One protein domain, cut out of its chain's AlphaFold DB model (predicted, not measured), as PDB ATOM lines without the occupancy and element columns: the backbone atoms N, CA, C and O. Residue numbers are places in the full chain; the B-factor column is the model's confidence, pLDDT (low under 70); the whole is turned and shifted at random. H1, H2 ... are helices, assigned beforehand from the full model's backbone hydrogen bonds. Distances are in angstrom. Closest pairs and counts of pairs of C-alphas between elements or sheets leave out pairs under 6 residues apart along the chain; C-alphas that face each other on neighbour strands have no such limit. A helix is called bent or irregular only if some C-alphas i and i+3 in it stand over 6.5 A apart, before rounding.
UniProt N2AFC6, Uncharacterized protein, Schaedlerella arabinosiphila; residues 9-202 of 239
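This is residues 9 to 202 of the 239 residues of an uncharacterized protein of Schaedlerella arabinosiphila (UniProt N2AFC6). A long helix, H4, runs through the middle; H1 and H5 pack on it as a splayed three-helix bundle, up and down, each running against the one before it, and H8 runs along it on another side. H3 crosses H4 near its start with H2 packed on H3, while residues 9 to 20 of H1 stick out lengthwise and residues 151 to 159, from the last residue of H6 through the link into H7, of which 157 to 159 belong to H7, stick out sideways. The printed part has 194 residues with eight named helices, H1 to H8 in order, and no named strand: an all helix domain. It is only just loose, close to compact, with a radius of gyration of the C-alphas of 19.9 A, and only just elongated, spanning 67 by 45 by 37 A.

Start from H1, residues 9 to 44, whose residues 32 to 44 alone touch the hub, H4, residues 98 to 125. Look at Ala 40 and Met 103, whose C-alphas are closest at 4.4 A; the helices run opposite ways at 38 degrees, only just a steep tilt. H5, residues 128 to 144, forms a hairpin with H4, closest at C-alphas 121 and 131, 4.6 A apart. H5 also touches H1, the same way at a shallow tilt of 29 degrees, closest at C-alphas 32 and 136, 5.8 A. H3, residues 81 to 94, touches H4 at a steep tilt of 66 degrees, C-alphas 91 and 101 being closest at 4.7 A. H2, residues 59 to 66, touches H3 about perpendicular, at 82 degrees, closest at C-alphas 62 and 88, 5.2 A. H8, residues 174 to 197, is irregular, with C-alphas 175 and 178 8.8 A apart, and has a kink of 70 degrees near residue 181. It touches H4 at C-alphas 109 and 175, 5.5 A, and H3 at C-alphas 82 and 179, 3.9 A. H7, residues 157 to 167, is close to but not clearly touching H4, at 7.0 A between C-alphas 109 and 167; H6, residues 147 to 151, touches no helix. O i to N i+4 pairs are within hydrogen-bond range throughout H2 to H7, in 31 of 32 in H1 and 15 of 20 in H8.

Find C-alpha 9 at (-4.585, 40.247, 35.304); H1 runs 53.0 A to C-alpha 44 at (-2.652, 35.482, -17.476). H4 is 39.8 A long, H5 23.9 A and H3 19.5 A. H8 covers 32.9 A, ending at C-alpha 197, (0.727, 67.882, 12.949).

The C-alphas farthest apart, of Arg 9 and Asn 53, are 69.2 A apart. The printed part has no cut; the links H1 to H2 and H2 to H3 are long, 14 residues each. Mean pLDDT of the printed part is 81.9, with 34 residues under 70, among them 146 to 158 and 166 to 179.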
ATOM      1  N   ARG A   9      -3.498  40.818  36.121       75.62
ATOM      2  CA  ARG A   9      -4.585  40.247  35.304       75.62
ATOM      3  C   ARG A   9      -5.067  41.211  34.221       75.62
ATOM      4  O   ARG A   9      -5.233  40.795  33.079       75.62
ATOM      5  N   GLU A  10      -5.257  42.486  34.547       76.50
ATOM      6  CA  GLU A  10      -5.756  43.483  33.595       76.50
ATOM      7  C   GLU A  10      -4.735  43.756  32.480       76.50
ATOM      8  O   GLU A  10      -5.093  43.835  31.304       76.50
ATOM      9  N   ILE A  11      -3.447  43.794  32.836       78.19
ATOM     10  CA  ILE A  11      -2.338  43.916  31.881       78.19
ATOM     11  C   ILE A  11      -2.322  42.719  30.919       78.19
ATOM     12  O   ILE A  11      -2.229  42.906  29.705       78.19
ATOM     13  N   SER A  12      -2.493  41.497  31.433       81.19
ATOM     14  CA  SER A  12      -2.576  40.283  30.611       81.19
ATOM     15  C   SER A  12      -3.754  40.315  29.627       81.19
ATOM     16  O   SER A  12      -3.582  39.972  28.457       81.19
ATOM     17  N   TYR A  13      -4.950  40.740  30.056       79.06
ATOM     18  CA  TYR A  13      -6.107  40.846  29.153       79.06
ATOM     19  C   TYR A  13      -5.896  41.901  28.062       79.06
ATOM     20  O   TYR A  13      -6.197  41.641  26.896       79.06
ATOM     21  N   ARG A  14      -5.321  43.060  28.408       74.12
ATOM     22  CA  ARG A  14      -4.993  44.108  27.429       74.12
ATOM     23  C   ARG A  14      -3.941  43.647  26.419       74.12
ATOM     24  O   ARG A  14      -4.110  43.899  25.229       74.12
ATOM     25  N   LEU A  15      -2.908  42.928  26.864       77.06
ATOM     26  CA  LEU A  15      -1.894  42.335  25.984       77.06
ATOM     27  C   LEU A  15      -2.507  41.302  25.035       77.06
ATOM     28  O   LEU A  15      -2.310  41.401  23.826       77.06
ATOM     29  N   LYS A  16      -3.303  40.354  25.548       76.31
ATOM     30  CA  LYS A  16      -3.989  39.359  24.705       76.31
ATOM     31  C   LYS A  16      -4.900  40.020  23.670       76.31
ATOM     32  O   LYS A  16      -4.836  39.664  22.498       76.31
ATOM     33  N   GLY A  17      -5.690  41.016  24.075       73.44
ATOM     34  CA  GLY A  17      -6.546  41.774  23.159       73.44
ATOM     35  C   GLY A  17      -5.756  42.535  22.091       73.44
ATOM     36  O   GLY A  17      -6.168  42.582  20.935       73.44
ATOM     37  N   PHE A  18      -4.595  43.088  22.443       78.00
ATOM     38  CA  PHE A  18      -3.706  43.760  21.497       78.00
ATOM     39  C   PHE A  18      -3.113  42.799  20.457       78.00
ATOM     40  O   PHE A  18      -3.162  43.091  19.261       78.00
ATOM     41  N   PHE A  19      -2.599  41.642  20.890       79.94
ATOM     42  CA  PHE A  19      -2.084  40.620  19.974       79.94
ATOM     43  C   PHE A  19      -3.182  40.065  19.066       79.94
ATOM     44  O   PHE A  19      -2.953  39.907  17.872       79.94
ATOM     45  N   PHE A  20      -4.383  39.845  19.602       83.50
ATOM     46  CA  PHE A  20      -5.525  39.377  18.823       83.50
ATOM     47  C   PHE A  20      -5.918  40.371  17.721       83.50
ATOM     48  O   PHE A  20      -6.028  39.990  16.560       83.50
ATOM     49  N   LYS A  21      -6.027  41.666  18.051       83.62
ATOM     50  CA  LYS A  21      -6.314  42.723  17.064       83.62
ATOM     51  C   LYS A  21      -5.250  42.820  15.973       83.62
ATOM     52  O   LYS A  21      -5.579  42.896  14.794       83.62
ATOM     53  N   ARG A  22      -3.967  42.772  16.351       87.94
ATOM     54  CA  ARG A  22      -2.865  42.764  15.376       87.94
ATOM     55  C   ARG A  22      -2.871  41.512  14.500       87.94
ATOM     56  O   ARG A  22      -2.577  41.621  13.315       87.94
ATOM     57  N   GLY A  23      -3.224  40.359  15.065       89.06
ATOM     58  CA  GLY A  23      -3.386  39.111  14.323       89.06
ATOM     59  C   GLY A  23      -4.494  39.199  13.274       89.06
ATOM     60  O   GLY A  23      -4.272  38.809  12.132       89.06
ATOM     61  N   ILE A  24      -5.645  39.784  13.627       89.88
ATOM     62  CA  ILE A  24      -6.744  40.026  12.678       89.88
ATOM     63  C   ILE A  24      -6.283  40.943  11.548       89.88
ATOM     64  O   ILE A  24      -6.420  40.577  10.387       89.88
ATOM     65  N   LEU A  25      -5.677  42.088  11.871       92.25
ATOM     66  CA  LEU A  25      -5.198  43.030  10.856       92.25
ATOM     67  C   LEU A  25      -4.199  42.378   9.887       92.25
ATOM     68  O   LEU A  25      -4.234  42.624   8.681       92.25
ATOM     69  N   PHE A  26      -3.303  41.540  10.411       92.81
ATOM     70  CA  PHE A  26      -2.359  40.783   9.596       92.81
ATOM     71  C   PHE A  26      -3.078  39.815   8.650       92.81
ATOM     72  O   PHE A  26      -2.799  39.812   7.452       92.81
ATOM     73  N   LEU A  27      -4.049  39.052   9.161       94.50
ATOM     74  CA  LEU A  27      -4.844  38.126   8.358       94.50
ATOM     75  C   LEU A  27      -5.665  38.853   7.283       94.50
ATOM     76  O   LEU A  27      -5.699  38.415   6.137       94.50
ATOM     77  N   GLU A  28      -6.277  39.988   7.619       94.56
ATOM     78  CA  GLU A  28      -7.012  40.817   6.661       94.56
ATOM     79  C   GLU A  28      -6.100  41.390   5.569       94.56
ATOM     80  O   GLU A  28      -6.503  41.489   4.412       94.56
ATOM     81  N   THR A  29      -4.857  41.738   5.911       94.31
ATOM     82  CA  THR A  29      -3.867  42.205   4.931       94.31
ATOM     83  C   THR A  29      -3.440  41.070   3.997       94.31
ATOM     84  O   THR A  29      -3.315  41.280   2.793       94.31
ATOM     85  N   ILE A  30      -3.265  39.852   4.523       96.00
ATOM     86  CA  ILE A  30      -3.016  38.661   3.695       96.00
ATOM     87  C   ILE A  30      -4.193  38.414   2.752       96.00
ATOM     88  O   ILE A  30      -3.970  38.181   1.566       96.00
ATOM     89  N   LEU A  31      -5.430  38.496   3.250       95.19
ATOM     90  CA  LEU A  31      -6.631  38.317   2.436       95.19
ATOM     91  C   LEU A  31      -6.676  39.320   1.275       95.19
ATOM     92  O   LEU A  31      -6.892  38.915   0.135       95.19
ATOM     93  N   LEU A  32      -6.393  40.597   1.543       95.12
ATOM     94  CA  LEU A  32      -6.316  41.650   0.524       95.12
ATOM     95  C   LEU A  32      -5.319  41.287  -0.579       95.12
ATOM     96  O   LEU A  32      -5.640  41.342  -1.769       95.12
ATOM     97  N   MET A  33      -4.110  40.886  -0.180       94.94
ATOM     98  CA  MET A  33      -3.058  40.488  -1.113       94.94
ATOM     99  C   MET A  33      -3.457  39.254  -1.920       94.94
ATOM    100  O   MET A  33      -3.215  39.206  -3.125       94.94
ATOM    101  N   LEU A  34      -4.106  38.280  -1.280       94.38
ATOM    102  CA  LEU A  34      -4.564  37.060  -1.929       94.38
ATOM    103  C   LEU A  34      -5.635  37.361  -2.982       94.38
ATOM    104  O   LEU A  34      -5.534  36.843  -4.087       94.38
ATOM    105  N   ILE A  35      -6.588  38.258  -2.704       92.06
ATOM    106  CA  ILE A  35      -7.584  38.698  -3.698       92.06
ATOM    107  C   ILE A  35      -6.893  39.337  -4.913       92.06
ATOM    108  O   ILE A  35      -7.202  38.987  -6.053       92.06
ATOM    109  N   CYS A  36      -5.906  40.213  -4.685       92.62
ATOM    110  CA  CYS A  36      -5.147  40.847  -5.769       92.62
ATOM    111  C   CYS A  36      -4.398  39.815  -6.631       92.62
ATOM    112  O   CYS A  36      -4.389  39.919  -7.857       92.62
ATOM    113  N   VAL A  37      -3.784  38.804  -6.007       92.50
ATOM    114  CA  VAL A  37      -3.075  37.725  -6.715       92.50
ATOM    115  C   VAL A  37      -4.044  36.808  -7.462       92.50
ATOM    116  O   VAL A  37      -3.771  36.451  -8.604       92.50
ATOM    117  N   MET A  38      -5.187  36.455  -6.873       90.25
ATOM    118  CA  MET A  38      -6.199  35.621  -7.528       90.25
ATOM    119  C   MET A  38      -6.717  36.276  -8.812       90.25
ATOM    120  O   MET A  38      -6.771  35.631  -9.862       90.25
ATOM    121  N   HIS A  39      -7.011  37.578  -8.762       88.12
ATOM    122  CA  HIS A  39      -7.400  38.334  -9.952       88.12
ATOM    123  C   HIS A  39      -6.263  38.408 -10.988       88.12
ATOM    124  O   HIS A  39      -6.486  38.288 -12.197       88.12
ATOM    125  N   ALA A  40      -5.017  38.549 -10.529       90.00
ATOM    126  CA  ALA A  40      -3.843  38.563 -11.395       90.00
ATOM    127  C   ALA A  40      -3.641  37.248 -12.154       90.00
ATOM    128  O   ALA A  40      -3.419  37.269 -13.364       90.00
ATOM    129  N   VAL A  41      -3.751  36.109 -11.466       89.56
ATOM    130  CA  VAL A  41      -3.592  34.777 -12.069       89.56
ATOM    131  C   VAL A  41      -4.638  34.543 -13.158       89.56
ATOM    132  O   VAL A  41      -4.283  34.065 -14.237       89.56
ATOM    133  N   SER A  42      -5.888  34.954 -12.921       86.50
ATOM    134  CA  SER A  42      -6.964  34.873 -13.917       86.50
ATOM    135  C   SER A  42      -6.602  35.593 -15.226       86.50
ATOM    136  O   SER A  42      -6.747  35.031 -16.310       86.50
ATOM    137  N   ALA A  43      -6.008  36.790 -15.139       85.56
ATOM    138  CA  ALA A  43      -5.664  37.604 -16.309       85.56
ATOM    139  C   ALA A  43      -4.591  36.984 -17.229       85.56
ATOM    140  O   ALA A  43      -4.538  37.303 -18.416       85.56
ATOM    141  N   GLY A  44      -3.718  36.122 -16.699       82.19
ATOM    142  CA  GLY A  44      -2.652  35.482 -17.476       82.19
ATOM    143  C   GLY A  44      -2.912  34.018 -17.832       82.19
ATOM    144  O   GLY A  44      -2.100  33.429 -18.539       82.19
ATOM    145  N   HIS A  45      -3.990  33.400 -17.344       83.62
ATOM    146  CA  HIS A  45      -4.165  31.943 -17.412       83.62
ATOM    147  C   HIS A  45      -4.211  31.393 -18.849       83.62
ATOM    148  O   HIS A  45      -3.639  30.344 -19.129       83.62
ATOM    149  N   SER A  46      -4.836  32.120 -19.777       83.94
ATOM    150  CA  SER A  46      -5.104  31.628 -21.138       83.94
ATOM    151  C   SER A  46      -4.020  31.972 -22.169       83.94
ATOM    152  O   SER A  46      -4.198  31.708 -23.356       83.94
ATOM    153  N   VAL A  47      -2.905  32.586 -21.760       84.75
ATOM    154  CA  VAL A  47      -1.858  33.059 -22.681       84.75
ATOM    155  C   VAL A  47      -0.644  32.137 -22.633       84.75
ATOM    156  O   VAL A  47       0.048  32.080 -21.622       84.75
ATOM    157  N   ASN A  48      -0.353  31.468 -23.753       83.62
ATOM    158  CA  ASN A  48       0.789  30.561 -23.901       83.62
ATOM    159  C   ASN A  48       1.541  30.803 -25.220       83.62
ATOM    160  O   ASN A  48       1.640  29.928 -26.076       83.62
ATOM    161  N   PHE A  49       2.023  32.028 -25.426       86.31
ATOM    162  CA  PHE A  49       2.860  32.349 -26.580       86.31
ATOM    163  C   PHE A  49       3.941  33.368 -26.225       86.31
ATOM    164  O   PHE A  49       3.821  34.128 -25.258       86.31
ATOM    165  N   PHE A  50       4.995  33.400 -27.041       85.56
ATOM    166  CA  PHE A  50       6.058  34.393 -26.947       85.56
ATOM    167  C   PHE A  50       5.837  35.496 -27.993       85.56
ATOM    168  O   PHE A  50       5.844  35.203 -29.190       85.56
ATOM    169  N   PRO A  51       5.621  36.760 -27.590       85.62
ATOM    170  CA  PRO A  51       5.356  37.827 -28.545       85.62
ATOM    171  C   PRO A  51       6.620  38.216 -29.317       85.62
ATOM    172  O   PRO A  51       7.539  38.827 -28.766       85.62
ATOM    173  N   ILE A  52       6.633  37.924 -30.618       83.00
ATOM    174  CA  ILE A  52       7.697  38.348 -31.538       83.00
ATOM    175  C   ILE A  52       7.406  39.777 -32.024       83.00
ATOM    176  O   ILE A  52       8.186  40.700 -31.776       83.00
ATOM    177  N   ASN A  53       6.232  39.989 -32.620       77.50
ATOM    178  CA  ASN A  53       5.739  41.256 -33.161       77.50
ATOM    179  C   ASN A  53       4.325  41.573 -32.639       77.50
ATOM    180  O   ASN A  53       3.610  40.691 -32.173       77.50
ATOM    181  N   GLY A  54       3.938  42.850 -32.683       79.19
ATOM    182  CA  GLY A  54       2.635  43.323 -32.206       79.19
ATOM    183  C   GLY A  54       2.723  44.483 -31.212       79.19
ATOM    184  O   GLY A  54       3.748  44.733 -30.564       79.19
ATOM    185  N   THR A  55       1.622  45.222 -31.093       79.50
ATOM    186  CA  THR A  55       1.494  46.389 -30.214       79.50
ATOM    187  C   THR A  55       1.074  45.971 -28.804       79.50
ATOM    188  O   THR A  55      -0.033  46.264 -28.355       79.50
ATOM    189  N   PHE A  56       1.967  45.291 -28.081       86.69
ATOM    190  CA  PHE A  56       1.773  44.958 -26.665       86.69
ATOM    191  C   PHE A  56       2.088  46.167 -25.792       86.69
ATOM    192  O   PHE A  56       3.177  46.285 -25.240       86.69
ATOM    193  N   GLN A  57       1.121  47.070 -25.700       84.44
ATOM    194  CA  GLN A  57       1.199  48.353 -25.001       84.44
ATOM    195  C   GLN A  57       1.869  48.258 -23.622       84.44
ATOM    196  O   GLN A  57       2.845  48.950 -23.350       84.44
ATOM    197  N   ASN A  58       1.415  47.312 -22.801       85.81
ATOM    198  CA  ASN A  58       1.930  47.098 -21.453       85.81
ATOM    199  C   ASN A  58       3.330  46.443 -21.414       85.81
ATOM    200  O   ASN A  58       4.158  46.787 -20.576       85.81
ATOM    201  N   TYR A  59       3.606  45.482 -22.302       90.38
ATOM    202  CA  TYR A  59       4.808  44.637 -22.224       90.38
ATOM    203  C   TYR A  59       5.981  45.147 -23.067       90.38
ATOM    204  O   TYR A  59       7.137  44.905 -22.728       90.38
ATOM    205  N   ASN A  60       5.714  45.857 -24.164       91.56
ATOM    206  CA  ASN A  60       6.747  46.363 -25.063       91.56
ATOM    207  C   ASN A  60       7.726  47.312 -24.350       91.56
ATOM    208  O   ASN A  60       8.929  47.091 -24.484       91.56
ATOM    209  N   PRO A  61       7.275  48.312 -23.570       91.81
ATOM    210  CA  PRO A  61       8.174  49.145 -22.773       91.81
ATOM    211  C   PRO A  61       8.978  48.323 -21.751       91.81
ATOM    212  O   PRO A  61      10.192  48.486 -21.650       91.81
ATOM    213  N   VAL A  62       8.324  47.374 -21.069       92.56
ATOM    214  CA  VAL A  62       8.947  46.503 -20.057       92.56
ATOM    215  C   VAL A  62      10.080  45.666 -20.653       92.56
ATOM    216  O   VAL A  62      11.203  45.712 -20.159       92.56
ATOM    217  N   ARG A  63       9.836  44.936 -21.751       92.06
ATOM    218  CA  ARG A  63      10.877  44.100 -22.378       92.06
ATOM    219  C   ARG A  63      12.035  44.928 -22.934       92.06
ATOM    220  O   ARG A  63      13.164  44.453 -22.937       92.06
ATOM    221  N   ARG A  64      11.776  46.163 -23.387       93.12
ATOM    222  CA  ARG A  64      12.820  47.086 -23.864       93.12
ATOM    223  C   ARG A  64      13.688  47.575 -22.707       93.12
ATOM    224  O   ARG A  64      14.908  47.547 -22.835       93.12
ATOM    225  N   LEU A  65      13.077  47.933 -21.575       94.88
ATOM    226  CA  LEU A  65      13.811  48.295 -20.362       94.88
ATOM    227  C   LEU A  65      14.661  47.126 -19.849       94.88
ATOM    228  O   LEU A  65      15.839  47.306 -19.556       94.88
ATOM    229  N   LEU A  66      14.093  45.917 -19.802       93.19
ATOM    230  CA  LEU A  66      14.814  44.703 -19.397       93.19
ATOM    231  C   LEU A  66      15.935  44.315 -20.375       93.19
ATOM    232  O   LEU A  66      16.909  43.696 -19.963       93.19
ATOM    233  N   ALA A  67      15.839  44.717 -21.645       93.75
ATOM    234  CA  ALA A  67      16.904  44.577 -22.638       93.75
ATOM    235  C   ALA A  67      17.988  45.674 -22.541       93.75
ATOM    236  O   ALA A  67      18.864  45.740 -23.400       93.75
ATOM    237  N   GLY A  68      17.932  46.548 -21.530       95.06
ATOM    238  CA  GLY A  68      18.925  47.598 -21.291       95.06
ATOM    239  C   GLY A  68      18.706  48.887 -22.086       95.06
ATOM    240  O   GLY A  68      19.579  49.755 -22.084       95.06
ATOM    241  N   GLN A  69      17.561  49.043 -22.757       96.06
ATOM    242  CA  GLN A  69      17.227  50.299 -23.432       96.06
ATOM    243  C   GLN A  69      16.847  51.378 -22.414       96.06
ATOM    244  O   GLN A  69      16.172  51.108 -21.418       96.06
ATOM    245  N   ILE A  70      17.243  52.619 -22.686       94.31
ATOM    246  CA  ILE A  70      17.022  53.769 -21.810       94.31
ATOM    247  C   ILE A  70      15.740  54.513 -22.226       94.31
ATOM    248  O   ILE A  70      15.634  54.951 -23.378       94.31
ATOM    249  N   PRO A  71      14.772  54.711 -21.310       93.19
ATOM    250  CA  PRO A  71      13.567  55.496 -21.580       93.19
ATOM    251  C   PRO A  71      13.897  56.936 -21.991       93.19
ATOM    252  O   PRO A  71      14.862  57.520 -21.507       93.19
ATOM    253  N   TYR A  72      13.096  57.508 -22.887       89.75
ATOM    254  CA  TYR A  72      13.271  58.818 -23.538       89.75
ATOM    255  C   TYR A  72      14.518  58.991 -24.416       89.75
ATOM    256  O   TYR A  72      14.587  59.971 -25.153       89.75
ATOM    257  N   ARG A  73      15.464  58.046 -24.401       92.56
ATOM    258  CA  ARG A  73      16.585  57.999 -25.350       92.56
ATOM    259  C   ARG A  73      16.328  56.990 -26.464       92.56
ATOM    260  O   ARG A  73      16.373  57.334 -27.637       92.56
ATOM    261  N   ASP A  74      16.015  55.759 -26.075       93.75
ATOM    262  CA  ASP A  74      15.896  54.618 -26.986       93.75
ATOM    263  C   ASP A  74      14.418  54.290 -27.275       93.75
ATOM    264  O   ASP A  74      14.076  53.714 -28.313       93.75
ATOM    265  N   PHE A  75      13.512  54.658 -26.359       92.25
ATOM    266  CA  PHE A  75      12.068  54.510 -26.527       92.25
ATOM    267  C   PHE A  75      11.261  55.484 -25.683       92.25
ATOM    268  O   PHE A  75      11.699  55.908 -24.619       92.25
ATOM    269  N   ILE A  76      10.046  55.785 -26.132       86.56
ATOM    270  CA  ILE A  76       9.089  56.597 -25.382       86.56
ATOM    271  C   ILE A  76       7.980  55.678 -24.885       86.56
ATOM    272  O   ILE A  76       7.383  54.942 -25.672       86.56
ATOM    273  N   ASP A  77       7.715  55.726 -23.581       86.38
ATOM    274  CA  ASP A  77       6.539  55.100 -22.996       86.38
ATOM    275  C   ASP A  77       5.433  56.144 -22.808       86.38
ATOM    276  O   ASP A  77       5.509  57.014 -21.939       86.38
ATOM    277  N   TYR A  78       4.394  56.052 -23.633       82.19
ATOM    278  CA  TYR A  78       3.226  56.927 -23.543       82.19
ATOM    279  C   TYR A  78       2.325  56.572 -22.348       82.19
ATOM    280  O   TYR A  78       1.433  57.347 -22.001       82.19
ATOM    281  N   LEU A  79       2.544  55.418 -21.699       83.19
ATOM    282  CA  LEU A  79       1.867  55.052 -20.455       83.19
ATOM    283  C   LEU A  79       2.499  55.709 -19.215       83.19
ATOM    284  O   LEU A  79       1.901  55.748 -18.135       83.19
ATOM    285  N   GLY A  80       3.671  56.314 -19.400       86.44
ATOM    286  CA  GLY A  80       4.380  57.089 -18.398       86.44
ATOM    287  C   GLY A  80       5.223  56.243 -17.445       86.44
ATOM    288  O   GLY A  80       5.048  55.042 -17.276       86.44
ATOM    289  N   MET A  81       6.141  56.910 -16.752       86.31
ATOM    290  CA  MET A  81       7.226  56.235 -16.029       86.31
ATOM    291  C   MET A  81       6.776  55.366 -14.852       86.31
ATOM    292  O   MET A  81       7.446  54.390 -14.523       86.31
ATOM    293  N   GLY A  82       5.649  55.696 -14.214       84.69
ATOM    294  CA  GLY A  82       5.081  54.853 -13.158       84.69
ATOM    295  C   GLY A  82       4.690  53.481 -13.688       84.69
ATOM    296  O   GLY A  82       5.053  52.468 -13.093       84.69
ATOM    297  N   HIS A  83       4.000  53.465 -14.830       87.44
ATOM    298  CA  HIS A  83       3.619  52.244 -15.525       87.44
ATOM    299  C   HIS A  83       4.864  51.438 -15.902       87.44
ATOM    300  O   HIS A  83       4.947  50.266 -15.539       87.44
ATOM    301  N   LEU A  84       5.872  52.088 -16.489       90.81
ATOM    302  CA  LEU A  84       7.119  51.437 -16.866       90.81
ATOM    303  C   LEU A  84       7.848  50.796 -15.678       90.81
ATOM    304  O   LEU A  84       8.158  49.605 -15.716       90.81
ATOM    305  N   TYR A  85       8.157  51.564 -14.631       91.56
ATOM    306  CA  TYR A  85       9.014  51.082 -13.546       91.56
ATOM    307  C   TYR A  85       8.291  50.111 -12.616       91.56
ATOM    308  O   TYR A  85       8.817  49.032 -12.339       91.56
ATOM    309  N   LEU A  86       7.079  50.449 -12.161       90.38
ATOM    310  CA  LEU A  86       6.307  49.551 -11.296       90.38
ATOM    311  C   LEU A  86       5.847  48.319 -12.073       90.38
ATOM    312  O   LEU A  86       5.927  47.206 -11.556       90.38
ATOM    313  N   GLY A  87       5.434  48.505 -13.329       91.56
ATOM    314  CA  GLY A  87       5.083  47.418 -14.233       91.56
ATOM    315  C   GLY A  87       6.249  46.477 -14.489       91.56
ATOM    316  O   GLY A  87       6.070  45.263 -14.411       91.56
ATOM    317  N   THR A  88       7.457  47.003 -14.714       93.50
ATOM    318  CA  THR A  88       8.659  46.169 -14.883       93.50
ATOM    319  C   THR A  88       8.986  45.407 -13.607       93.50
ATOM    320  O   THR A  88       9.163  44.192 -13.664       93.50
ATOM    321  N   ALA A  89       9.010  46.080 -12.452       94.06
ATOM    322  CA  ALA A  89       9.300  45.439 -11.172       94.06
ATOM    323  C   ALA A  89       8.307  44.305 -10.871       94.06
ATOM    324  O   ALA A  89       8.717  43.182 -10.583       94.06
ATOM    325  N   ALA A  90       7.006  44.566 -11.017       93.31
ATOM    326  CA  ALA A  90       5.980  43.547 -10.836       93.31
ATOM    327  C   ALA A  90       6.124  42.419 -11.872       93.31
ATOM    328  O   ALA A  90       6.090  41.248 -11.508       93.31
ATOM    329  N   THR A  91       6.367  42.736 -13.147       93.75
ATOM    330  CA  THR A  91       6.555  41.720 -14.196       93.75
ATOM    331  C   THR A  91       7.718  40.789 -13.864       93.75
ATOM    332  O   THR A  91       7.568  39.578 -14.007       93.75
ATOM    333  N   VAL A  92       8.841  41.316 -13.363       94.69
ATOM    334  CA  VAL A  92       9.985  40.506 -12.915       94.69
ATOM    335  C   VAL A  92       9.592  39.599 -11.747       94.69
ATOM    336  O   VAL A  92       9.872  38.405 -11.808       94.69
ATOM    337  N   VAL A  93       8.879  40.120 -10.741       94.69
ATOM    338  CA  VAL A  93       8.391  39.325  -9.595       94.69
ATOM    339  C   VAL A  93       7.499  38.164 -10.044       94.69
ATOM    340  O   VAL A  93       7.605  37.065  -9.505       94.69
ATOM    341  N   PHE A  94       6.649  38.374 -11.052       90.94
ATOM    342  CA  PHE A  94       5.790  37.320 -11.595       90.94
ATOM    343  C   PHE A  94       6.513  36.366 -12.569       90.94
ATOM    344  O   PHE A  94       5.955  35.317 -12.884       90.94
ATOM    345  N   GLY A  95       7.728  36.679 -13.042       89.88
ATOM    346  CA  GLY A  95       8.556  35.775 -13.862       89.88
ATOM    347  C   GLY A  95       9.059  36.329 -15.204       89.88
ATOM    348  O   GLY A  95       9.628  35.583 -15.992       89.88
ATOM    349  N   GLY A  96       8.855  37.614 -15.500       88.19
ATOM    350  CA  GLY A  96       9.590  38.333 -16.552       88.19
ATOM    351  C   GLY A  96       9.132  38.128 -18.002       88.19
ATOM    352  O   GLY A  96       9.736  38.712 -18.897       88.19
ATOM    353  N   CYS A  97       8.086  37.339 -18.267       89.00
ATOM    354  CA  CYS A  97       7.577  37.102 -19.625       89.00
ATOM    355  C   CYS A  97       6.243  37.817 -19.906       89.00
ATOM    356  O   CYS A  97       5.627  38.405 -19.014       89.00
ATOM    357  N   TYR A  98       5.762  37.742 -21.150       90.62
ATOM    358  CA  TYR A  98       4.528  38.411 -21.576       90.62
ATOM    359  C   TYR A  98       3.304  38.008 -20.749       90.62
ATOM    360  O   TYR A  98       2.621  38.872 -20.202       90.62
ATOM    361  N   GLN A  99       3.073  36.704 -20.581       91.38
ATOM    362  CA  GLN A  99       1.986  36.182 -19.751       91.38
ATOM    363  C   GLN A  99       2.048  36.753 -18.326       91.38
ATOM    364  O   GLN A  99       1.039  37.173 -17.762       91.38
ATOM    365  N   ARG A 100       3.255  36.824 -17.753       91.19
ATOM    366  CA  ARG A 100       3.487  37.352 -16.402       91.19
ATOM    367  C   ARG A 100       3.317  38.861 -16.322       91.19
ATOM    368  O   ARG A 100       2.901  39.346 -15.278       91.19
ATOM    369  N   SER A 101       3.544  39.591 -17.411       91.31
ATOM    370  CA  SER A 101       3.224  41.018 -17.477       91.31
ATOM    371  C   SER A 101       1.716  41.268 -17.392       91.31
ATOM    372  O   SER A 101       1.296  42.167 -16.672       91.31
ATOM    373  N   LEU A 102       0.881  40.427 -18.018       90.50
ATOM    374  CA  LEU A 102      -0.581  40.529 -17.897       90.50
ATOM    375  C   LEU A 102      -1.033  40.315 -16.448       90.50
ATOM    376  O   LEU A 102      -1.834  41.092 -15.927       90.50
ATOM    377  N   MET A 103      -0.452  39.315 -15.776       91.88
ATOM    378  CA  MET A 103      -0.675  39.084 -14.346       91.88
ATOM    379  C   MET A 103      -0.200  40.280 -13.512       91.88
ATOM    380  O   MET A 103      -0.953  40.793 -12.693       91.88
ATOM    381  N   ALA A 104       1.012  40.779 -13.756       92.19
ATOM    382  CA  ALA A 104       1.604  41.891 -13.020       92.19
ATOM    383  C   ALA A 104       0.778  43.177 -13.126       92.19
ATOM    384  O   ALA A 104       0.527  43.840 -12.123       92.19
ATOM    385  N   PHE A 105       0.306  43.520 -14.321       90.50
ATOM    386  CA  PHE A 105      -0.524  44.702 -14.521       90.50
ATOM    387  C   PHE A 105      -1.933  44.533 -13.939       90.50
ATOM    388  O   PHE A 105      -2.495  45.504 -13.439       90.50
ATOM    389  N   SER A 106      -2.472  43.311 -13.910       89.56
ATOM    390  CA  SER A 106      -3.731  42.993 -13.213       89.56
ATOM    391  C   SER A 106      -3.601  43.109 -11.706       89.56
ATOM    392  O   SER A 106      -4.405  43.782 -11.056       89.56
ATOM    393  N   PHE A 107      -2.513  42.569 -11.172       91.50
ATOM    394  CA  PHE A 107      -2.137  42.729  -9.781       91.50
ATOM    395  C   PHE A 107      -2.007  44.208  -9.400       91.50
ATOM    396  O   PHE A 107      -2.601  44.635  -8.416       91.50
ATOM    397  N   LEU A 108      -1.279  45.008 -10.188       90.00
ATOM    398  CA  LEU A 108      -1.078  46.431  -9.909       90.00
ATOM    399  C   LEU A 108      -2.373  47.250  -9.995       90.00
ATOM    400  O   LEU A 108      -2.541  48.183  -9.214       90.00
ATOM    401  N   THR A 109      -3.294  46.908 -10.899       86.50
ATOM    402  CA  THR A 109      -4.624  47.535 -10.978       86.50
ATOM    403  C   THR A 109      -5.410  47.298  -9.689       86.50
ATOM    404  O   THR A 109      -5.857  48.257  -9.061       86.50
ATOM    405  N   PHE A 110      -5.521  46.043  -9.243       87.12
ATOM    406  CA  PHE A 110      -6.261  45.703  -8.023       87.12
ATOM    407  C   PHE A 110      -5.580  46.225  -6.760       87.12
ATOM    408  O   PHE A 110      -6.244  46.773  -5.882       87.12
ATOM    409  N   LEU A 111      -4.252  46.134  -6.689       90.12
ATOM    410  CA  LEU A 111      -3.479  46.685  -5.583       90.12
ATOM    411  C   LEU A 111      -3.597  48.212  -5.527       90.12
ATOM    412  O   LEU A 111      -3.730  48.778  -4.444       90.12
ATOM    413  N   GLY A 112      -3.578  48.886  -6.679       87.19
ATOM    414  CA  GLY A 112      -3.780  50.327  -6.778       87.19
ATOM    415  C   GLY A 112      -5.160  50.739  -6.268       87.19
ATOM    416  O   GLY A 112      -5.268  51.624  -5.418       87.19
ATOM    417  N   PHE A 113      -6.208  50.046  -6.714       85.50
ATOM    418  CA  PHE A 113      -7.564  50.258  -6.216       85.50
ATOM    419  C   PHE A 113      -7.663  50.015  -4.700       85.50
ATOM    420  O   PHE A 113      -8.204  50.849  -3.970       85.50
ATOM    421  N   ALA A 114      -7.080  48.920  -4.206       90.19
ATOM    422  CA  ALA A 114      -7.042  48.593  -2.784       90.19
ATOM    423  C   ALA A 114      -6.334  49.684  -1.968       90.19
ATOM    424  O   ALA A 114      -6.862  50.142  -0.958       90.19
ATOM    425  N   ALA A 115      -5.175  50.159  -2.427       88.75
ATOM    426  CA  ALA A 115      -4.438  51.236  -1.776       88.75
ATOM    427  C   ALA A 115      -5.246  52.544  -1.737       88.75
ATOM    428  O   ALA A 115      -5.250  53.238  -0.720       88.75
ATOM    429  N   HIS A 116      -5.975  52.860  -2.810       85.25
ATOM    430  CA  HIS A 116      -6.857  54.024  -2.858       85.25
ATOM    431  C   HIS A 116      -8.007  53.918  -1.855       85.25
ATOM    432  O   HIS A 116      -8.220  54.832  -1.054       85.25
ATOM    433  N   SER A 117      -8.685  52.770  -1.836       88.06
ATOM    434  CA  SER A 117      -9.750  52.476  -0.878       88.06
ATOM    435  C   SER A 117      -9.250  52.535   0.570       88.06
ATOM    436  O   SER A 117      -9.896  53.145   1.419       88.06
ATOM    437  N   LEU A 118      -8.046  52.022   0.847       89.06
ATOM    438  CA  LEU A 118      -7.426  52.078   2.174       89.06
ATOM    439  C   LEU A 118      -7.136  53.507   2.628       89.06
ATOM    440  O   LEU A 118      -7.419  53.847   3.777       89.06
ATOM    441  N   VAL A 119      -6.565  54.346   1.760       85.31
ATOM    442  CA  VAL A 119      -6.242  55.739   2.110       85.31
ATOM    443  C   VAL A 119      -7.517  56.527   2.397       85.31
ATOM    444  O   VAL A 119      -7.601  57.192   3.431       85.31
ATOM    445  N   ILE A 120      -8.537  56.401   1.543       83.69
ATOM    446  CA  ILE A 120      -9.836  57.058   1.748       83.69
ATOM    447  C   ILE A 120     -10.522  56.510   3.004       83.69
ATOM    448  O   ILE A 120     -10.931  57.276   3.879       83.69
ATOM    449  N   GLY A 121     -10.605  55.187   3.134       85.19
ATOM    450  CA  GLY A 121     -11.230  54.511   4.265       85.19
ATOM    451  C   GLY A 121     -10.576  54.890   5.587       85.19
ATOM    452  O   GLY A 121     -11.268  55.176   6.563       85.19
ATOM    453  N   LYS A 122      -9.245  54.994   5.625       85.06
ATOM    454  CA  LYS A 122      -8.518  55.451   6.810       85.06
ATOM    455  C   LYS A 122      -8.812  56.918   7.126       85.06
ATOM    456  O   LYS A 122      -9.048  57.228   8.295       85.06
ATOM    457  N   ALA A 123      -8.842  57.793   6.121       80.56
ATOM    458  CA  ALA A 123      -9.151  59.209   6.310       80.56
ATOM    459  C   ALA A 123     -10.572  59.428   6.871       80.56
ATOM    460  O   ALA A 123     -10.770  60.285   7.734       80.56
ATOM    461  N   VAL A 124     -11.547  58.623   6.431       84.62
ATOM    462  CA  VAL A 124     -12.951  58.707   6.868       84.62
ATOM    463  C   VAL A 124     -13.169  58.030   8.226       84.62
ATOM    464  O   VAL A 124     -13.704  58.643   9.149       84.62
ATOM    465  N   LEU A 125     -12.743  56.772   8.372       84.06
ATOM    466  CA  LEU A 125     -13.042  55.938   9.544       84.06
ATOM    467  C   LEU A 125     -12.092  56.189  10.719       84.06
ATOM    468  O   LEU A 125     -12.406  55.823  11.854       84.06
ATOM    469  N   LYS A 126     -10.911  56.771  10.460       82.94
ATOM    470  CA  LYS A 126      -9.839  57.036  11.441       82.94
ATOM    471  C   LYS A 126      -9.349  55.793  12.198       82.94
ATOM    472  O   LYS A 126      -8.644  55.904  13.201       82.94
ATOM    473  N   LYS A 127      -9.702  54.596  11.722       85.00
ATOM    474  CA  LYS A 127      -9.314  53.291  12.266       85.00
ATOM    475  C   LYS A 127      -8.780  52.430  11.131       85.00
ATOM    476  O   LYS A 127      -9.476  52.214  10.145       85.00
ATOM    477  N   THR A 128      -7.553  51.937  11.286       87.56
ATOM    478  CA  THR A 128      -6.878  51.162  10.228       87.56
ATOM    479  C   THR A 128      -7.553  49.808  10.021       87.56
ATOM    480  O   THR A 128      -7.821  49.453   8.886       87.56
ATOM    481  N   GLU A 129      -7.906  49.117  11.109       89.81
ATOM    482  CA  GLU A 129      -8.639  47.838  11.087       89.81
ATOM    483  C   GLU A 129      -9.914  47.961  10.238       89.81
ATOM    484  O   GLU A 129     -10.050  47.304   9.217       89.81
ATOM    485  N   ALA A 130     -10.779  48.925  10.568       88.06
ATOM    486  CA  ALA A 130     -12.020  49.148   9.829       88.06
ATOM    487  C   ALA A 130     -11.789  49.513   8.349       88.06
ATOM    488  O   ALA A 130     -12.556  49.087   7.491       88.06
ATOM    489  N   ALA A 131     -10.740  50.282   8.036       92.12
ATOM    490  CA  ALA A 131     -10.404  50.627   6.655       92.12
ATOM    491  C   ALA A 131      -9.975  49.399   5.837       92.12
ATOM    492  O   ALA A 131     -10.374  49.273   4.677       92.12
ATOM    493  N   VAL A 132      -9.206  48.482   6.436       93.31
ATOM    494  CA  VAL A 132      -8.811  47.223   5.790       93.31
ATOM    495  C   VAL A 132     -10.021  46.313   5.607       93.31
ATOM    496  O   VAL A 132     -10.229  45.828   4.496       93.31
ATOM    497  N   THR A 133     -10.868  46.150   6.629       92.94
ATOM    498  CA  THR A 133     -12.111  45.371   6.515       92.94
ATOM    499  C   THR A 133     -12.991  45.892   5.377       92.94
ATOM    500  O   THR A 133     -13.403  45.122   4.514       92.94
ATOM    501  N   VAL A 134     -13.245  47.205   5.323       91.19
ATOM    502  CA  VAL A 134     -14.059  47.823   4.261       91.19
ATOM    503  C   VAL A 134     -13.415  47.640   2.889       91.19
ATOM    504  O   VAL A 134     -14.110  47.305   1.934       91.19
ATOM    505  N   THR A 135     -12.094  47.792   2.782       92.88
ATOM    506  CA  THR A 135     -11.385  47.557   1.517       92.88
ATOM    507  C   THR A 135     -11.555  46.115   1.048       92.88
ATOM    508  O   THR A 135     -11.899  45.899  -0.110       92.88
ATOM    509  N   ASN A 136     -11.387  45.133   1.938       93.44
ATOM    510  CA  ASN A 136     -11.604  43.723   1.617       93.44
ATOM    511  C   ASN A 136     -13.042  43.447   1.180       93.44
ATOM    512  O   ASN A 136     -13.244  42.744   0.197       93.44
ATOM    513  N   LEU A 137     -14.037  44.020   1.861       90.56
ATOM    514  CA  LEU A 137     -15.440  43.872   1.471       90.56
ATOM    515  C   LEU A 137     -15.699  44.430   0.070       90.56
ATOM    516  O   LEU A 137     -16.340  43.759  -0.732       90.56
ATOM    517  N   ILE A 138     -15.159  45.610  -0.248       87.38
ATOM    518  CA  ILE A 138     -15.280  46.202  -1.586       87.38
ATOM    519  C   ILE A 138     -14.579  45.314  -2.624       87.38
ATOM    520  O   ILE A 138     -15.168  45.002  -3.652       87.38
ATOM    521  N   LEU A 139     -13.354  44.852  -2.362       88.38
ATOM    522  CA  LEU A 139     -12.632  43.969  -3.286       88.38
ATOM    523  C   LEU A 139     -13.375  42.646  -3.522       88.38
ATOM    524  O   LEU A 139     -13.481  42.198  -4.664       88.38
ATOM    525  N   LEU A 140     -13.919  42.034  -2.468       87.81
ATOM    526  CA  LEU A 140     -14.726  40.817  -2.565       87.81
ATOM    527  C   LEU A 140     -16.013  41.068  -3.345       87.81
ATOM    528  O   LEU A 140     -16.358  40.269  -4.205       87.81
ATOM    529  N   MET A 141     -16.691  42.186  -3.095       80.62
ATOM    530  CA  MET A 141     -17.890  42.590  -3.827       80.62
ATOM    531  C   MET A 141     -17.608  42.735  -5.329       80.62
ATOM    532  O   MET A 141     -18.367  42.217  -6.143       80.62
ATOM    533  N   LEU A 142     -16.488  43.367  -5.691       78.56
ATOM    534  CA  LEU A 142     -16.065  43.563  -7.082       78.56
ATOM    535  C   LEU A 142     -15.615  42.256  -7.755       78.56
ATOM    536  O   LEU A 142     -15.794  42.093  -8.961       78.56
ATOM    537  N   THR A 143     -15.049  41.324  -6.983       78.94
ATOM    538  CA  THR A 143     -14.552  40.037  -7.500       78.94
ATOM    539  C   THR A 143     -15.666  38.998  -7.633       78.94
ATOM    540  O   THR A 143     -15.728  38.293  -8.633       78.94
ATOM    541  N   ILE A 144     -16.536  38.884  -6.626       77.50
ATOM    542  CA  ILE A 144     -17.583  37.855  -6.549       77.50
ATOM    543  C   ILE A 144     -18.823  38.260  -7.349       77.50
ATOM    544  O   ILE A 144     -19.549  37.376  -7.788       77.50
ATOM    545  N   ARG A 145     -19.073  39.568  -7.534       71.81
ATOM    546  CA  ARG A 145     -20.281  40.110  -8.187       71.81
ATOM    547  C   ARG A 145     -21.556  39.407  -7.701       71.81
ATOM    548  O   ARG A 145     -22.211  38.702  -8.462       71.81
ATOM    549  N   PRO A 146     -21.905  39.518  -6.406       63.97
ATOM    550  CA  PRO A 146     -23.077  38.827  -5.884       63.97
ATOM    551  C   PRO A 146     -24.329  39.192  -6.694       63.97
ATOM    552  O   PRO A 146     -24.596  40.371  -6.913       63.97
ATOM    553  N   LEU A 147     -25.117  38.177  -7.070       55.12
ATOM    554  CA  LEU A 147     -26.324  38.247  -7.918       55.12
ATOM    555  C   LEU A 147     -27.331  39.352  -7.538       55.12
ATOM    556  O   LEU A 147     -28.112  39.798  -8.377       55.12
ATOM    557  N   PHE A 148     -27.327  39.810  -6.283       55.25
ATOM    558  CA  PHE A 148     -28.161  40.921  -5.819       55.25
ATOM    559  C   PHE A 148     -27.746  42.280  -6.411       55.25
ATOM    560  O   PHE A 148     -28.592  43.153  -6.564       55.25
ATOM    561  N   LEU A 149     -26.476  42.480  -6.775       57.59
ATOM    562  CA  LEU A 149     -26.025  43.706  -7.446       57.59
ATOM    563  C   LEU A 149     -26.488  43.771  -8.894       57.59
ATOM    564  O   LEU A 149     -26.911  44.832  -9.342       57.59
ATOM    565  N   GLU A 150     -26.444  42.633  -9.581       60.03
ATOM    566  CA  GLU A 150     -26.875  42.526 -10.973       60.03
ATOM    567  C   GLU A 150     -28.394  42.693 -11.106       60.03
ATOM    568  O   GLU A 150     -28.857  43.282 -12.074       60.03
ATOM    569  N   ASN A 151     -29.174  42.243 -10.112       58.97
ATOM    570  CA  ASN A 151     -30.634  42.166 -10.242       58.97
ATOM    571  C   ASN A 151     -31.444  43.129  -9.349       58.97
ATOM    572  O   ASN A 151     -32.595  43.401  -9.673       58.97
ATOM    573  N   VAL A 152     -30.911  43.636  -8.226       55.62
ATOM    574  CA  VAL A 152     -31.720  44.381  -7.226       55.62
ATOM    575  C   VAL A 152     -31.430  45.882  -7.193       55.62
ATOM    576  O   VAL A 152     -32.325  46.661  -6.879       55.62
ATOM    577  N   ILE A 153     -30.213  46.323  -7.528       55.12
ATOM    578  CA  ILE A 153     -29.835  47.742  -7.366       55.12
ATOM    579  C   ILE A 153     -30.151  48.593  -8.612       55.12
ATOM    580  O   ILE A 153     -29.983  49.808  -8.585       55.12
ATOM    581  N   GLY A 154     -30.668  48.007  -9.699       52.69
ATOM    582  CA  GLY A 154     -30.885  48.765 -10.937       52.69
ATOM    583  C   GLY A 154     -29.585  49.411 -11.424       52.69
ATOM    584  O   GLY A 154     -29.605  50.505 -11.986       52.69
ATOM    585  N   ILE A 155     -28.451  48.758 -11.137       57.66
ATOM    586  CA  ILE A 155     -27.156  49.125 -11.694       57.66
ATOM    587  C   ILE A 155     -27.331  48.967 -13.195       57.66
ATOM    588  O   ILE A 155     -27.440  47.850 -13.694       57.66
ATOM    589  N   THR A 156     -27.463  50.094 -13.890       66.69
ATOM    590  CA  THR A 156     -27.635  50.099 -15.338       66.69
ATOM    591  C   THR A 156     -26.453  49.379 -15.973       66.69
ATOM    592  O   THR A 156     -25.348  49.365 -15.416       66.69
ATOM    593  N   GLU A 157     -26.669  48.782 -17.144       69.94
ATOM    594  CA  GLU A 157     -25.606  48.132 -17.919       69.94
ATOM    595  C   GLU A 157     -24.369  49.039 -18.050       69.94
ATOM    596  O   GLU A 157     -23.243  48.562 -17.968       69.94
ATOM    597  N   ASP A 158     -24.575  50.359 -18.106       68.88
ATOM    598  CA  ASP A 158     -23.526  51.381 -18.113       68.88
ATOM    599  C   ASP A 158     -22.632  51.376 -16.868       68.88
ATOM    600  O   ASP A 158     -21.414  51.526 -16.971       68.88
ATOM    601  N   VAL A 159     -23.206  51.220 -15.671       70.06
ATOM    602  CA  VAL A 159     -22.427  51.201 -14.424       70.06
ATOM    603  C   VAL A 159     -21.656  49.888 -14.308       70.06
ATOM    604  O   VAL A 159     -20.499  49.904 -13.885       70.06
ATOM    605  N   MET A 160     -22.241  48.770 -14.746       69.75
ATOM    606  CA  MET A 160     -21.518  47.498 -14.837       69.75
ATOM    607  C   MET A 160     -20.391  47.574 -15.868       69.75
ATOM    608  O   MET A 160     -19.263  47.197 -15.562       69.75
ATOM    609  N   ALA A 161     -20.639  48.155 -17.042       71.50
ATOM    610  CA  ALA A 161     -19.622  48.375 -18.064       71.50
ATOM    611  C   ALA A 161     -18.504  49.306 -17.570       71.50
ATOM    612  O   ALA A 161     -17.329  49.060 -17.838       71.50
ATOM    613  N   ALA A 162     -18.836  50.346 -16.801       70.00
ATOM    614  CA  ALA A 162     -17.856  51.239 -16.192       70.00
ATOM    615  C   ALA A 162     -17.014  50.533 -15.118       70.00
ATOM    616  O   ALA A 162     -15.805  50.762 -15.049       70.00
ATOM    617  N   LEU A 163     -17.621  49.666 -14.301       69.50
ATOM    618  CA  LEU A 163     -16.907  48.842 -13.324       69.50
ATOM    619  C   LEU A 163     -15.999  47.820 -14.015       69.50
ATOM    620  O   LEU A 163     -14.831  47.707 -13.652       69.50
ATOM    621  N   ASP A 164     -16.490  47.145 -15.051       72.25
ATOM    622  CA  ASP A 164     -15.727  46.184 -15.852       72.25
ATOM    623  C   ASP A 164     -14.561  46.854 -16.556       72.25
ATOM    624  O   ASP A 164     -13.437  46.351 -16.548       72.25
ATOM    625  N   TYR A 165     -14.805  48.045 -17.095       71.19
ATOM    626  CA  TYR A 165     -13.758  48.887 -17.622       71.19
ATOM    627  C   TYR A 165     -12.752  49.209 -16.516       71.19
ATOM    628  O   TYR A 165     -11.580  48.897 -16.685       71.19
ATOM    629  N   ALA A 166     -13.167  49.776 -15.382       67.19
ATOM    630  CA  ALA A 166     -12.271  50.219 -14.310       67.19
ATOM    631  C   ALA A 166     -11.430  49.090 -13.682       67.19
ATOM    632  O   ALA A 166     -10.270  49.322 -13.338       67.19
ATOM    633  N   LEU A 167     -11.997  47.891 -13.542       68.25
ATOM    634  CA  LEU A 167     -11.331  46.709 -12.982       68.25
ATOM    635  C   LEU A 167     -10.519  45.937 -14.025       68.25
ATOM    636  O   LEU A 167      -9.578  45.218 -13.680       68.25
ATOM    637  N   GLY A 168     -10.850  46.105 -15.303       67.50
ATOM    638  CA  GLY A 168     -10.077  45.584 -16.411       67.50
ATOM    639  C   GLY A 168      -8.731  46.297 -16.534       67.50
ATOM    640  O   GLY A 168      -8.629  47.522 -16.547       67.50
ATOM    641  N   THR A 169      -7.666  45.519 -16.710       63.34
ATOM    642  CA  THR A 169      -6.346  46.058 -17.061       63.34
ATOM    643  C   THR A 169      -6.303  46.665 -18.452       63.34
ATOM    644  O   THR A 169      -5.452  47.514 -18.710       63.34
ATOM    645  N   GLY A 170      -7.189  46.227 -19.353       64.19
ATOM    646  CA  GLY A 170      -7.171  46.600 -20.765       64.19
ATOM    647  C   GLY A 170      -5.755  46.565 -21.354       64.19
ATOM    648  O   GLY A 170      -4.912  45.751 -20.973       64.19
ATOM    649  N   ASN A 171      -5.467  47.516 -22.240       62.53
ATOM    650  CA  ASN A 171      -4.119  47.708 -22.785       62.53
ATOM    651  C   ASN A 171      -3.222  48.613 -21.924       62.53
ATOM    652  O   ASN A 171      -2.070  48.842 -22.283       62.53
ATOM    653  N   SER A 172      -3.728  49.107 -20.792       60.22
ATOM    654  CA  SER A 172      -3.064  50.120 -19.974       60.22
ATOM    655  C   SER A 172      -3.448  49.887 -18.525       60.22
ATOM    656  O   SER A 172      -4.599  50.120 -18.172       60.22
ATOM    657  N   ALA A 173      -2.520  49.467 -17.665       63.38
ATOM    658  CA  ALA A 173      -2.791  49.400 -16.228       63.38
ATOM    659  C   ALA A 173      -3.090  50.803 -15.676       63.38
ATOM    660  O   ALA A 173      -2.184  51.552 -15.302       63.38
ATOM    661  N   ARG A 174      -4.371  51.184 -15.687       69.44
ATOM    662  CA  ARG A 174      -4.812  52.586 -15.610       69.44
ATOM    663  C   ARG A 174      -4.470  53.237 -14.281       69.44
ATOM    664  O   ARG A 174      -4.096  54.402 -14.247       69.44
ATOM    665  N   PHE A 175      -4.497  52.460 -13.203       64.81
ATOM    666  CA  PHE A 175      -4.098  52.916 -11.874       64.81
ATOM    667  C   PHE A 175      -2.595  53.182 -11.740       64.81
ATOM    668  O   PHE A 175      -2.183  53.819 -10.785       64.81
ATOM    669  N   VAL A 176      -1.759  52.741 -12.676       65.69
ATOM    670  CA  VAL A 176      -0.305  52.979 -12.647       65.69
ATOM    671  C   VAL A 176       0.106  54.047 -13.671       65.69
ATOM    672  O   VAL A 176       1.261  54.477 -13.706       65.69
ATOM    673  N   TRP A 177      -0.847  54.513 -14.484       63.31
ATOM    674  CA  TRP A 177      -0.616  55.459 -15.568       63.31
ATOM    675  C   TRP A 177       0.024  56.750 -15.048       63.31
ATOM    676  O   TRP A 177      -0.441  57.353 -14.076       63.31
ATOM    677  N   GLY A 178       1.153  57.132 -15.651       60.31
ATOM    678  CA  GLY A 178       1.884  58.357 -15.310       60.31
ATOM    679  C   GLY A 178       2.350  58.486 -13.852       60.31
ATOM    680  O   GLY A 178       2.695  59.587 -13.443       60.31
ATOM    681  N   ALA A 179       2.345  57.408 -13.053       64.81
ATOM    682  CA  ALA A 179       2.552  57.452 -11.596       64.81
ATOM    683  C   ALA A 179       1.535  58.323 -10.819       64.81
ATOM    684  O   ALA A 179       1.762  58.633  -9.647       64.81
ATOM    685  N   ILE A 180       0.401  58.680 -11.435       73.06
ATOM    686  CA  ILE A 180      -0.582  59.612 -10.863       73.06
ATOM    687  C   ILE A 180      -1.146  59.071  -9.551       73.06
ATOM    688  O   ILE A 180      -1.222  59.808  -8.572       73.06
ATOM    689  N   LEU A 181      -1.506  57.788  -9.498       72.12
ATOM    690  CA  LEU A 181      -2.055  57.198  -8.282       72.12
ATOM    691  C   LEU A 181      -1.010  57.085  -7.160       72.12
ATOM    692  O   LEU A 181      -1.317  57.572  -6.075       72.12
ATOM    693  N   PRO A 182       0.202  56.513  -7.355       68.25
ATOM    694  CA  PRO A 182       1.243  56.567  -6.329       68.25
ATOM    695  C   PRO A 182       1.461  57.982  -5.784       68.25
ATOM    696  O   PRO A 182       1.499  58.175  -4.570       68.25
ATOM    697  N   LEU A 183       1.523  58.981  -6.669       74.12
ATOM    698  CA  LEU A 183       1.683  60.376  -6.275       74.12
ATOM    699  C   LEU A 183       0.473  60.886  -5.481       74.12
ATOM    700  O   LEU A 183       0.646  61.484  -4.424       74.12
ATOM    701  N   ALA A 184      -0.749  60.612  -5.939       76.94
ATOM    702  CA  ALA A 184      -1.975  60.995  -5.249       76.94
ATOM    703  C   ALA A 184      -2.067  60.360  -3.855       76.94
ATOM    704  O   ALA A 184      -2.428  61.040  -2.898       76.94
ATOM    705  N   LEU A 185      -1.689  59.087  -3.708       77.31
ATOM    706  CA  LEU A 185      -1.658  58.401  -2.415       77.31
ATOM    707  C   LEU A 185      -0.635  59.039  -1.470       77.31
ATOM    708  O   LEU A 185      -0.954  59.281  -0.307       77.31
ATOM    709  N   VAL A 186       0.561  59.366  -1.969       78.81
ATOM    710  CA  VAL A 186       1.593  60.076  -1.197       78.81
ATOM    711  C   VAL A 186       1.104  61.460  -0.773       78.81
ATOM    712  O   VAL A 186       1.281  61.837   0.384       78.81
ATOM    713  N   LEU A 187       0.449  62.202  -1.669       80.94
ATOM    714  CA  LEU A 187      -0.097  63.528  -1.375       80.94
ATOM    715  C   LEU A 187      -1.234  63.469  -0.350       80.94
ATOM    716  O   LEU A 187      -1.257  64.277   0.574       80.94
ATOM    717  N   LEU A 188      -2.151  62.506  -0.471       79.12
ATOM    718  CA  LEU A 188      -3.250  62.317   0.478       79.12
ATOM    719  C   LEU A 188      -2.732  61.907   1.857       79.12
ATOM    720  O   LEU A 188      -3.123  62.493   2.866       79.12
ATOM    721  N   TRP A 189      -1.808  60.947   1.904       76.69
ATOM    722  CA  TRP A 189      -1.180  60.509   3.146       76.69
ATOM    723  C   TRP A 189      -0.358  61.628   3.802       76.69
ATOM    724  O   TRP A 189      -0.477  61.874   5.004       76.69
ATOM    725  N   GLY A 190       0.436  62.355   3.012       79.12
ATOM    726  CA  GLY A 190       1.210  63.507   3.475       79.12
ATOM    727  C   GLY A 190       0.316  64.643   3.970       79.12
ATOM    728  O   GLY A 190       0.580  65.220   5.026       79.12
ATOM    729  N   GLY A 191      -0.782  64.917   3.264       79.25
ATOM    730  CA  GLY A 191      -1.794  65.896   3.655       79.25
ATOM    731  C   GLY A 191      -2.482  65.536   4.973       79.25
ATOM    732  O   GLY A 191      -2.598  66.391   5.853       79.25
ATOM    733  N   GLU A 192      -2.870  64.269   5.159       74.19
ATOM    734  CA  GLU A 192      -3.416  63.767   6.427       74.19
ATOM    735  C   GLU A 192      -2.411  63.967   7.570       74.19
ATOM    736  O   GLU A 192      -2.762  64.470   8.643       74.19
ATOM    737  N   ARG A 193      -1.138  63.619   7.341       77.00
ATOM    738  CA  ARG A 193      -0.094  63.737   8.361       77.00
ATOM    739  C   ARG A 193       0.177  65.189   8.736       77.00
ATOM    740  O   ARG A 193       0.279  65.498   9.923       77.00
ATOM    741  N   LEU A 194       0.239  66.077   7.746       79.69
ATOM    742  CA  LEU A 194       0.389  67.512   7.958       79.69
ATOM    743  C   LEU A 194      -0.802  68.084   8.738       79.69
ATOM    744  O   LEU A 194      -0.606  68.829   9.693       79.69
ATOM    745  N   TYR A 195      -2.030  67.691   8.396       74.44
ATOM    746  CA  TYR A 195      -3.230  68.116   9.118       74.44
ATOM    747  C   TYR A 195      -3.210  67.701  10.597       74.44
ATOM    748  O   TYR A 195      -3.559  68.494  11.476       74.44
ATOM    749  N   GLN A 196      -2.758  66.479  10.887       74.44
ATOM    750  CA  GLN A 196      -2.583  66.003  12.261       74.44
ATOM    751  C   GLN A 196      -1.499  66.792  13.010       74.44
ATOM    752  O   GLN A 196      -1.714  67.161  14.164       74.44
ATOM    753  N   LEU A 197      -0.362  67.084  12.365       76.62
ATOM    754  CA  LEU A 197       0.727  67.882  12.949       76.62
ATOM    755  C   LEU A 197       0.298  69.322  13.254       76.62
ATOM    756  O   LEU A 197       0.696  69.882  14.270       76.62
ATOM    757  N   LEU A 198      -0.577  69.895  12.427       77.00
ATOM    758  CA  LEU A 198      -1.196  71.205  12.657       77.00
ATOM    759  C   LEU A 198      -2.310  71.164  13.729       77.00
ATOM    760  O   LEU A 198      -3.073  72.119  13.885       77.00
ATOM    761  N   GLY A 199      -2.427  70.060  14.476       67.56
ATOM    762  CA  GLY A 199      -3.346  69.911  15.602       67.56
ATOM    763  C   GLY A 199      -4.817  69.852  15.197       67.56
ATOM    764  O   GLY A 199      -5.679  70.252  15.978       67.56
ATOM    765  N   GLY A 200      -5.121  69.441  13.960       59.38
ATOM    766  CA  GLY A 200      -6.489  69.444  13.431       59.38
ATOM    767  C   GLY A 200      -7.104  70.845  13.307       59.38
ATOM    768  O   GLY A 200      -8.285  70.986  12.994       59.38
ATOM    769  N   LYS A 201      -6.317  71.901  13.538       53.34
ATOM    770  CA  LYS A 201      -6.727  73.285  13.338       53.34
ATOM    771  C   LYS A 201      -6.296  73.686  11.940       53.34
ATOM    772  O   LYS A 201      -5.200  74.192  11.719       53.34
ATOM    773  N   PHE A 202      -7.192  73.492  10.978       53.38
ATOM    774  CA  PHE A 202      -7.099  74.232   9.726       53.38
ATOM    775  C   PHE A 202      -7.308  75.716  10.071       53.38
ATOM    776  O   PHE A 202      -8.443  76.186  10.174       53.38
TER     777      PHE A 202